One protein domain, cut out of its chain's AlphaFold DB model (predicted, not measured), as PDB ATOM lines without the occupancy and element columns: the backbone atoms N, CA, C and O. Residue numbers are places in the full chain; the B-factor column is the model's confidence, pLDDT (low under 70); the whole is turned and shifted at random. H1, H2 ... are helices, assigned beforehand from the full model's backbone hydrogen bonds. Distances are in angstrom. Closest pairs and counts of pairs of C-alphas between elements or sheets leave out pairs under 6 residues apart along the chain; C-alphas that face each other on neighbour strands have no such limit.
ATOM      1  N   ARG A  12     264.359 172.118 124.949       93.38
ATOM      2  CA  ARG A  12     265.100 171.864 126.189       93.38
ATOM      3  C   ARG A  12     266.190 172.899 126.445       93.38
ATOM      4  O   ARG A  12     266.347 173.365 127.565       93.38
ATOM      5  N   TYR A  13     266.928 173.286 125.403       94.56
ATOM      6  CA  TYR A  13     267.974 174.304 125.526       94.56
ATOM      7  C   TYR A  13     267.396 175.659 125.958       94.56
ATOM      8  O   TYR A  13     267.891 176.281 126.896       94.56
ATOM      9  N   MET A  14     266.305 176.086 125.317       95.19
ATOM     10  CA  MET A  14     265.623 177.335 125.664       95.19
ATOM     11  C   MET A  14     265.036 177.291 127.074       95.19
ATOM     12  O   MET A  14     265.106 178.277 127.806       95.19
ATOM     13  N   ALA A  15     264.501 176.137 127.474       96.44
ATOM     14  CA  ALA A  15     263.953 175.937 128.803       96.44
ATOM     15  C   ALA A  15     265.024 176.088 129.887       96.44
ATOM     16  O   ALA A  15     264.808 176.825 130.853       96.44
ATOM     17  N   SER A  16     266.193 175.468 129.704       97.00
ATOM     18  CA  SER A  16     267.327 175.611 130.621       97.00
ATOM     19  C   SER A  16     267.793 177.061 130.759       97.00
ATOM     20  O   SER A  16     268.129 177.480 131.861       97.00
ATOM     21  N   LEU A  17     267.782 177.835 129.669       96.62
ATOM     22  CA  LEU A  17     268.254 179.221 129.667       96.62
ATOM     23  C   LEU A  17     267.257 180.207 130.295       96.62
ATOM     24  O   LEU A  17     267.666 181.111 131.016       96.62
ATOM     25  N   LEU A  18     265.962 180.062 129.997       96.88
ATOM     26  CA  LEU A  18     264.959 181.104 130.268       96.88
ATOM     27  C   LEU A  18     263.939 180.735 131.352       96.88
ATOM     28  O   LEU A  18     263.177 181.592 131.787       96.88
ATOM     29  N   SER A  19     263.887 179.469 131.771       96.81
ATOM     30  CA  SER A  19     262.842 178.969 132.680       96.81
ATOM     31  C   SER A  19     263.347 177.967 133.723       96.81
ATOM     32  O   SER A  19     262.552 177.244 134.318       96.81
ATOM     33  N   GLY A  20     264.668 177.867 133.914       96.38
ATOM     34  CA  GLY A  20     265.265 176.903 134.848       96.38
ATOM     35  C   GLY A  20     265.022 175.436 134.469       96.38
ATOM     36  O   GLY A  20     265.004 174.576 135.342       96.38
ATOM     37  N   GLY A  21     264.805 175.147 133.181       94.88
ATOM     38  CA  GLY A  21     264.558 173.800 132.652       94.88
ATOM     39  C   GLY A  21     263.087 173.452 132.391       94.88
ATOM     40  O   GLY A  21     262.812 172.349 131.928       94.88
ATOM     41  N   ASN A  22     262.136 174.361 132.636       96.81
ATOM     42  CA  ASN A  22     260.711 174.091 132.424       96.81
ATOM     43  C   ASN A  22     260.267 174.290 130.957       96.81
ATOM     44  O   ASN A  22     259.931 175.391 130.517       96.81
ATOM     45  N   GLU A  23     260.217 173.196 130.196       94.94
ATOM     46  CA  GLU A  23     259.853 173.221 128.773       94.94
ATOM     47  C   GLU A  23     258.422 173.701 128.489       94.94
ATOM     48  O   GLU A  23     258.181 174.287 127.430       94.94
ATOM     49  N   GLU A  24     257.480 173.499 129.412       94.75
ATOM     50  CA  GLU A  24     256.077 173.874 129.202       94.75
ATOM     51  C   GLU A  24     255.896 175.393 129.135       94.75
ATOM     52  O   GLU A  24     255.154 175.888 128.287       94.75
ATOM     53  N   ILE A  25     256.652 176.153 129.937       95.81
ATOM     54  CA  ILE A  25     256.624 177.625 129.891       95.81
ATOM     55  C   ILE A  25     257.053 178.117 128.504       95.81
ATOM     56  O   ILE A  25     256.384 178.953 127.895       95.81
ATOM     57  N   ILE A  26     258.150 177.575 127.970       94.88
ATOM     58  CA  ILE A  26     258.659 177.973 126.651       94.88
ATOM     59  C   ILE A  26     257.695 177.554 125.542       94.88
ATOM     60  O   ILE A  26     257.455 178.322 124.607       94.88
ATOM     61  N   ARG A  27     257.108 176.360 125.652       93.62
ATOM     62  CA  ARG A  27     256.108 175.853 124.708       93.62
ATOM     63  C   ARG A  27     254.897 176.779 124.631       93.62
ATOM     64  O   ARG A  27     254.492 177.137 123.524       93.62
ATOM     65  N   ASP A  28     254.365 177.206 125.772       94.44
ATOM     66  CA  ASP A  28     253.219 178.115 125.843       94.44
ATOM     67  C   ASP A  28     253.541 179.487 125.228       94.44
ATOM     68  O   ASP A  28     252.774 179.996 124.404       94.44
ATOM     69  N   VAL A  29     254.716 180.052 125.529       94.50
ATOM     70  CA  VAL A  29     255.174 181.313 124.914       94.50
ATOM     71  C   VAL A  29     255.297 181.169 123.395       94.50
ATOM     72  O   VAL A  29     254.835 182.027 122.641       94.50
ATOM     73  N   TYR A  30     255.870 180.068 122.911       93.12
ATOM     74  CA  TYR A  30     256.033 179.835 121.476       93.12
ATOM     75  C   TYR A  30     254.686 179.662 120.768       93.12
ATOM     76  O   TYR A  30     254.514 180.195 119.669       93.12
ATOM     77  N   ARG A  31     253.717 178.967 121.380       93.75
ATOM     78  CA  ARG A  31     252.345 178.861 120.851       93.75
ATOM     79  C   ARG A  31     251.703 180.236 120.724       93.75
ATOM     80  O   ARG A  31     251.175 180.549 119.659       93.75
ATOM     81  N   LYS A  32     251.843 181.090 121.742       95.81
ATOM     82  CA  LYS A  32     251.363 182.479 121.692       95.81
ATOM     83  C   LYS A  32     252.009 183.269 120.544       95.81
ATOM     84  O   LYS A  32     251.303 183.892 119.757       95.81
ATOM     85  N   LEU A  33     253.328 183.179 120.353       94.44
ATOM     86  CA  LEU A  33     254.021 183.857 119.243       94.44
ATOM     87  C   LEU A  33     253.646 183.304 117.855       94.44
ATOM     88  O   LEU A  33     253.633 184.038 116.863       94.44
ATOM     89  N   VAL A  34     253.343 182.009 117.745       94.00
ATOM     90  CA  VAL A  34     252.794 181.419 116.513       94.00
ATOM     91  C   VAL A  34     251.394 181.962 116.243       94.00
ATOM     92  O   VAL A  34     251.127 182.348 115.106       94.00
ATOM     93  N   ALA A  35     250.542 182.056 117.267       95.69
ATOM     94  CA  ALA A  35     249.206 182.632 117.153       95.69
ATOM     95  C   ALA A  35     249.255 184.068 116.622       95.69
ATOM     96  O   ALA A  35     248.526 184.395 115.686       95.69
ATOM     97  N   VAL A  36     250.198 184.882 117.119       96.50
ATOM     98  CA  VAL A  36     250.423 186.243 116.614       96.50
ATOM     99  C   VAL A  36     250.718 186.249 115.115       96.50
ATOM    100  O   VAL A  36     250.089 186.985 114.354       96.50
ATOM    101  N   ARG A  37     251.640 185.391 114.660       94.50
ATOM    102  CA  ARG A  37     252.006 185.303 113.238       94.50
ATOM    103  C   ARG A  37     250.841 184.844 112.363       94.50
ATOM    104  O   ARG A  37     250.620 185.432 111.307       94.50
ATOM    105  N   VAL A  38     250.112 183.813 112.788       94.94
ATOM    106  CA  VAL A  38     248.969 183.253 112.049       94.94
ATOM    107  C   VAL A  38     247.852 184.287 111.922       94.94
ATOM    108  O   VAL A  38     247.388 184.554 110.817       94.94
ATOM    109  N   TYR A  39     247.476 184.933 113.025       96.12
ATOM    110  CA  TYR A  39     246.421 185.944 113.034       96.12
ATOM    111  C   TYR A  39     246.772 187.150 112.150       96.12
ATOM    112  O   TYR A  39     245.985 187.559 111.294       96.12
ATOM    113  N   MET A  40     247.987 187.694 112.284       95.69
ATOM    114  CA  MET A  40     248.403 188.847 111.482       95.69
ATOM    115  C   MET A  40     248.545 188.507 109.997       95.69
ATOM    116  O   MET A  40     248.219 189.337 109.146       95.69
ATOM    117  N   ARG A  41     248.974 187.282 109.663       95.44
ATOM    118  CA  ARG A  41     249.001 186.796 108.280       95.44
ATOM    119  C   ARG A  41     247.596 186.661 107.702       95.44
ATOM    120  O   ARG A  41     247.371 187.179 106.611       95.44
ATOM    121  N   SER A  42     246.655 186.077 108.445       96.25
ATOM    122  CA  SER A  42     245.243 186.034 108.043       96.25
ATOM    123  C   SER A  42     244.713 187.439 107.733       96.25
ATOM    124  O   SER A  42     244.152 187.663 106.666       96.25
ATOM    125  N   LYS A  43     245.006 188.445 108.569       94.56
ATOM    126  CA  LYS A  43     244.568 189.825 108.294       94.56
ATOM    127  C   LYS A  43     245.236 190.484 107.084       94.56
ATOM    128  O   LYS A  43     244.577 191.240 106.371       94.56
ATOM    129  N   LYS A  44     246.540 190.270 106.876       93.81
ATOM    130  CA  LYS A  44     247.317 190.975 105.837       93.81
ATOM    131  C   LYS A  44     247.281 190.282 104.478       93.81
ATOM    132  O   LYS A  44     247.151 190.962 103.467       93.81
ATOM    133  N   VAL A  45     247.412 188.959 104.463       94.69
ATOM    134  CA  VAL A  45     247.521 188.135 103.249       94.69
ATOM    135  C   VAL A  45     246.190 187.454 102.917       94.69
ATOM    136  O   VAL A  45     245.920 187.219 101.744       94.69
ATOM    137  N   LYS A  46     245.325 187.218 103.916       91.44
ATOM    138  CA  LYS A  46     243.990 186.602 103.757       91.44
ATOM    139  C   LYS A  46     244.021 185.198 103.147       91.44
ATOM    140  O   LYS A  46     243.078 184.783 102.485       91.44
ATOM    141  N   ASP A  47     245.105 184.467 103.390       93.38
ATOM    142  CA  ASP A  47     245.345 183.108 102.895       93.38
ATOM    143  C   ASP A  47     245.143 182.020 103.961       93.38
ATOM    144  O   ASP A  47     245.364 180.843 103.686       93.38
ATOM    145  N   ILE A  48     244.735 182.398 105.176       92.69
ATOM    146  CA  ILE A  48     244.526 181.471 106.292       92.69
ATOM    147  C   ILE A  48     243.034 181.422 106.648       92.69
ATOM    148  O   ILE A  48     242.471 182.482 106.937       92.69
ATOM    149  N   PRO A  49     242.414 180.225 106.689       94.81
ATOM    150  CA  PRO A  49     241.026 180.052 107.108       94.81
ATOM    151  C   PRO A  49     240.789 180.490 108.556       94.81
ATOM    152  O   PRO A  49     241.624 180.249 109.432       94.81
ATOM    153  N   ASP A  50     239.604 181.036 108.834       94.06
ATOM    154  CA  ASP A  50     239.235 181.514 110.173       94.06
ATOM    155  C   ASP A  50     239.313 180.414 111.241       94.06
ATOM    156  O   ASP A  50     239.757 180.668 112.360       94.06
ATOM    157  N   GLU A  51     238.971 179.169 110.899       95.19
ATOM    158  CA  GLU A  51     239.082 178.023 111.812       95.19
ATOM    159  C   GLU A  51     240.519 177.801 112.306       95.19
ATOM    160  O   GLU A  51     240.752 177.495 113.478       95.19
ATOM    161  N   GLU A  52     241.510 177.979 111.428       93.50
ATOM    162  CA  GLU A  52     242.918 177.845 111.797       93.50
ATOM    163  C   GLU A  52     243.383 179.007 112.679       93.50
ATOM    164  O   GLU A  52     244.157 178.792 113.615       93.50
ATOM    165  N   VAL A  53     242.866 180.213 112.435       95.00
ATOM    166  CA  VAL A  53     243.121 181.380 113.286       95.00
ATOM    167  C   VAL A  53     242.555 181.158 114.688       95.00
ATOM    168  O   VAL A  53     243.278 181.340 115.667       95.00
ATOM    169  N   GLN A  54     241.301 180.710 114.805       96.06
ATOM    170  CA  GLN A  54     240.669 180.452 116.104       96.06
ATOM    171  C   GLN A  54     241.387 179.348 116.878       96.06
ATOM    172  O   GLN A  54     241.659 179.500 118.070       96.06
ATOM    173  N   ARG A  55     241.793 178.273 116.192       95.19
ATOM    174  CA  ARG A  55     242.618 177.221 116.798       95.19
ATOM    175  C   ARG A  55     243.941 177.784 117.321       95.19
ATOM    176  O   ARG A  55     244.358 177.431 118.419       95.19
ATOM    177  N   ALA A  56     244.591 178.677 116.571       93.88
ATOM    178  CA  ALA A  56     245.860 179.277 116.982       93.88
ATOM    179  C   ALA A  56     245.706 180.176 118.213       93.88
ATOM    180  O   ALA A  56     246.529 180.103 119.124       93.88
ATOM    181  N   LEU A  57     244.637 180.973 118.273       95.94
ATOM    182  CA  LEU A  57     244.317 181.794 119.442       95.94
ATOM    183  C   LEU A  57     244.038 180.933 120.684       95.94
ATOM    184  O   LEU A  57     244.561 181.229 121.760       95.94
ATOM    185  N   ALA A  58     243.292 179.835 120.523       96.12
ATOM    186  CA  ALA A  58     242.998 178.897 121.603       96.12
ATOM    187  C   ALA A  58     244.267 178.204 122.135       96.12
ATOM    188  O   ALA A  58     244.510 178.198 123.341       96.12
ATOM    189  N   GLU A  59     245.121 177.678 121.251       94.25
ATOM    190  CA  GLU A  59     246.393 177.051 121.640       94.25
ATOM    191  C   GLU A  59     247.370 178.037 122.291       94.25
ATOM    192  O   GLU A  59     248.099 177.673 123.214       94.25
ATOM    193  N   GLY A  60     247.389 179.281 121.808       93.75
ATOM    194  CA  GLY A  60     248.191 180.369 122.362       93.75
ATOM    195  C   GLY A  60     247.622 180.983 123.643       93.75
ATOM    196  O   GLY A  60     248.256 181.889 124.188       93.75
ATOM    197  N   LYS A  61     246.448 180.519 124.107       96.56
ATOM    198  CA  LYS A  61     245.721 181.032 125.282       96.56
ATOM    199  C   LYS A  61     245.651 182.565 125.274       96.56
ATOM    200  O   LYS A  61     246.029 183.222 126.242       96.56
ATOM    201  N   THR A  62     245.262 183.135 124.137       96.44
ATOM    202  CA  THR A  62     245.314 184.582 123.892       96.44
ATOM    203  C   THR A  62     244.083 185.057 123.129       96.44
ATOM    204  O   THR A  62     243.310 184.261 122.599       96.44
ATOM    205  N   THR A  63     243.890 186.371 123.084       97.56
ATOM    206  CA  THR A  63     242.784 187.012 122.368       97.56
ATOM    207  C   THR A  63     243.300 187.767 121.149       97.56
ATOM    208  O   THR A  63     244.467 188.149 121.084       97.56
ATOM    209  N   ALA A  64     242.418 188.037 120.184       96.25
ATOM    210  CA  ALA A  64     242.747 188.848 119.013       96.25
ATOM    211  C   ALA A  64     243.322 190.231 119.385       96.25
ATOM    212  O   ALA A  64     244.299 190.675 118.787       96.25
ATOM    213  N   ALA A  65     242.757 190.882 120.407       97.50
ATOM    214  CA  ALA A  65     243.217 192.189 120.878       97.50
ATOM    215  C   ALA A  65     244.628 192.123 121.488       97.50
ATOM    216  O   ALA A  65     245.478 192.956 121.176       97.50
ATOM    217  N   GLU A  66     244.900 191.108 122.316       97.56
ATOM    218  CA  GLU A  66     246.232 190.887 122.893       97.56
ATOM    219  C   GLU A  66     247.263 190.595 121.796       97.56
ATOM    220  O   GLU A  66     248.356 191.156 121.798       97.56
ATOM    221  N   VAL A  67     246.900 189.776 120.809       97.00
ATOM    222  CA  VAL A  67     247.755 189.467 119.662       97.00
ATOM    223  C   VAL A  67     248.111 190.715 118.852       97.00
ATOM    224  O   VAL A  67     249.278 190.895 118.497       97.00
ATOM    225  N   GLU A  68     247.141 191.584 118.565       96.44
ATOM    226  CA  GLU A  68     247.393 192.841 117.852       96.44
ATOM    227  C   GLU A  68     248.301 193.778 118.655       96.44
ATOM    228  O   GLU A  68     249.211 194.387 118.085       96.44
ATOM    229  N   ALA A  69     248.117 193.842 119.978       96.62
ATOM    230  CA  ALA A  69     248.984 194.609 120.866       96.62
ATOM    231  C   ALA A  69     250.425 194.068 120.872       96.62
ATOM    232  O   ALA A  69     251.370 194.840 120.703       96.62
ATOM    233  N   ILE A  70     250.606 192.743 120.982       96.81
ATOM    234  CA  ILE A  70     251.927 192.101 120.895       96.81
ATOM    235  C   ILE A  70     252.570 192.404 119.539       96.81
ATOM    236  O   ILE A  70     253.742 192.778 119.481       96.81
ATOM    237  N   TRP A  71     251.825 192.275 118.439       96.75
ATOM    238  CA  TRP A  71     252.351 192.558 117.104       96.75
ATOM    239  C   TRP A  71     252.802 194.014 116.961       96.75
ATOM    240  O   TRP A  71     253.902 194.258 116.465       96.75
ATOM    241  N   ARG A  72     252.005 194.973 117.445       95.00
ATOM    242  CA  ARG A  72     252.360 196.397 117.431       95.00
ATOM    243  C   ARG A  72     253.674 196.650 118.171       95.00
ATOM    244  O   ARG A  72     254.584 197.226 117.585       95.00
ATOM    245  N   LEU A  73     253.800 196.151 119.402       95.38
ATOM    246  CA  LEU A  73     254.986 196.368 120.240       95.38
ATOM    247  C   LEU A  73     256.246 195.668 119.713       95.38
ATOM    248  O   LEU A  73     257.355 196.156 119.902       95.38
ATOM    249  N   THR A  74     256.100 194.522 119.053       95.06
ATOM    250  CA  THR A  74     257.249 193.744 118.555       95.06
ATOM    251  C   THR A  74     257.672 194.117 117.138       95.06
ATOM    252  O   THR A  74     258.851 194.020 116.814       95.06
ATOM    253  N   SER A  75     256.731 194.535 116.287       95.12
ATOM    254  CA  SER A  75     256.981 194.756 114.855       95.12
ATOM    255  C   SER A  75     257.019 196.231 114.460       95.12
ATOM    256  O   SER A  75     257.679 196.565 113.480       95.12
ATOM    257  N   MET A  76     256.315 197.113 115.177       92.81
ATOM    258  CA  MET A  76     256.231 198.545 114.852       92.81
ATOM    259  C   MET A  76     256.214 199.458 116.096       92.81
ATOM    260  O   MET A  76     255.348 200.333 116.177       92.81
ATOM    261  N   PRO A  77     257.127 199.292 117.072       96.06
ATOM    262  CA  PRO A  77     257.111 200.148 118.249       96.06
ATOM    263  C   PRO A  77     257.715 201.530 117.963       96.06
ATOM    264  O   PRO A  77     258.742 201.649 117.280       96.06
ATOM    265  N   THR A  78     257.120 202.578 118.535       95.06
ATOM    266  CA  THR A  78     257.728 203.918 118.576       95.06
ATOM    267  C   THR A  78     258.886 203.971 119.581       95.06
ATOM    268  O   THR A  78     259.116 203.039 120.354       95.06
TER     269      THR A  78
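AT A GLANCE: This is residues 12 to 78 of the 127 residues of the protein "Nitr_red_bet_C domain-containing protein" of Nitrobacter sp. 62-13 (UniProt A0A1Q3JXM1). One long helix, H2, makes the long axis of this model, and the three other helices are set on it: short H1 stands crosswise at its first end, H3 folds back beside its later half as a helical hairpin, and H4 crosses it on another side at about a right angle. Residues 72 to 78, of which 72 to 75 belong to H4, stick out free. The printed part has 67 residues with four named helices, H1, H2, H3 and H4 in chain order, and no named strand, and its class is all helix. It is only just loose, close to compact, with a radius of gyration of the C-alphas of 13.2 A, and its flat outline spans 38 by 32 by 17 A.

HOW THE PARTS SIT: Begin at H1, residues 12 to 18, and go on to H2, residues 23 to 45, the hub that touches the three other helices. H1 touches H2 at residues 23 to 26 of H2 alone; look at Ala 15 and Glu 23, whose C-alphas are the closest at 4.9 A. Their lines are about perpendicular, at 90 degrees. Next comes H3, residues 50 to 59, which touches H2 and forms a helical hairpin with it, opposite ways at a shallow tilt of 22 degrees. Their closest C-alphas are those of Ala 35 and Ala 56, 4.7 A apart. Last is H4, residues 64 to 75, which touches H2 at residues 35 to 40 of H2 alone, about perpendicular at 89 degrees; the closest C-alphas, of Val 36 and Val 67, are 5.2 A apart. The helix packing is mostly crossed, but only just: 1 of the 3 touching pairs is at a shallow tilt. H3 and H4 are close but not clearly touching, with the closest C-alphas, of Leu 57 and Ala 64, 7.2 A apart. H1 is apart from H3 and from H4. In H1, H2, H3 and H4 every O i to N i+4 pair is within hydrogen-bond range.

IN THESE COORDINATES: Find C-alpha 12 at (265.100, 171.864, 126.189), where H1 begins; it runs 10.1 A to Leu 18. H2 starts at C-alpha 23, at (259.853, 173.221, 128.773), and runs 32.0 A to Val 45. H3 runs 14.2 A from Asp 50 to Glu 59. H4 runs 16.0 A from Ala 64 to C-alpha 75 at (256.981, 194.756, 114.855).

THE WHOLE: Look at Gly 20 and Lys 46 for the two C-alphas farthest apart, 38.9 A. The printed part runs from 12 to 78 with no cut, and its three links, H1 to H2, H2 to H3 and H3 to H4, are tight. The mean pLDDT of the printed part is 95.3, and no printed residue is under 70.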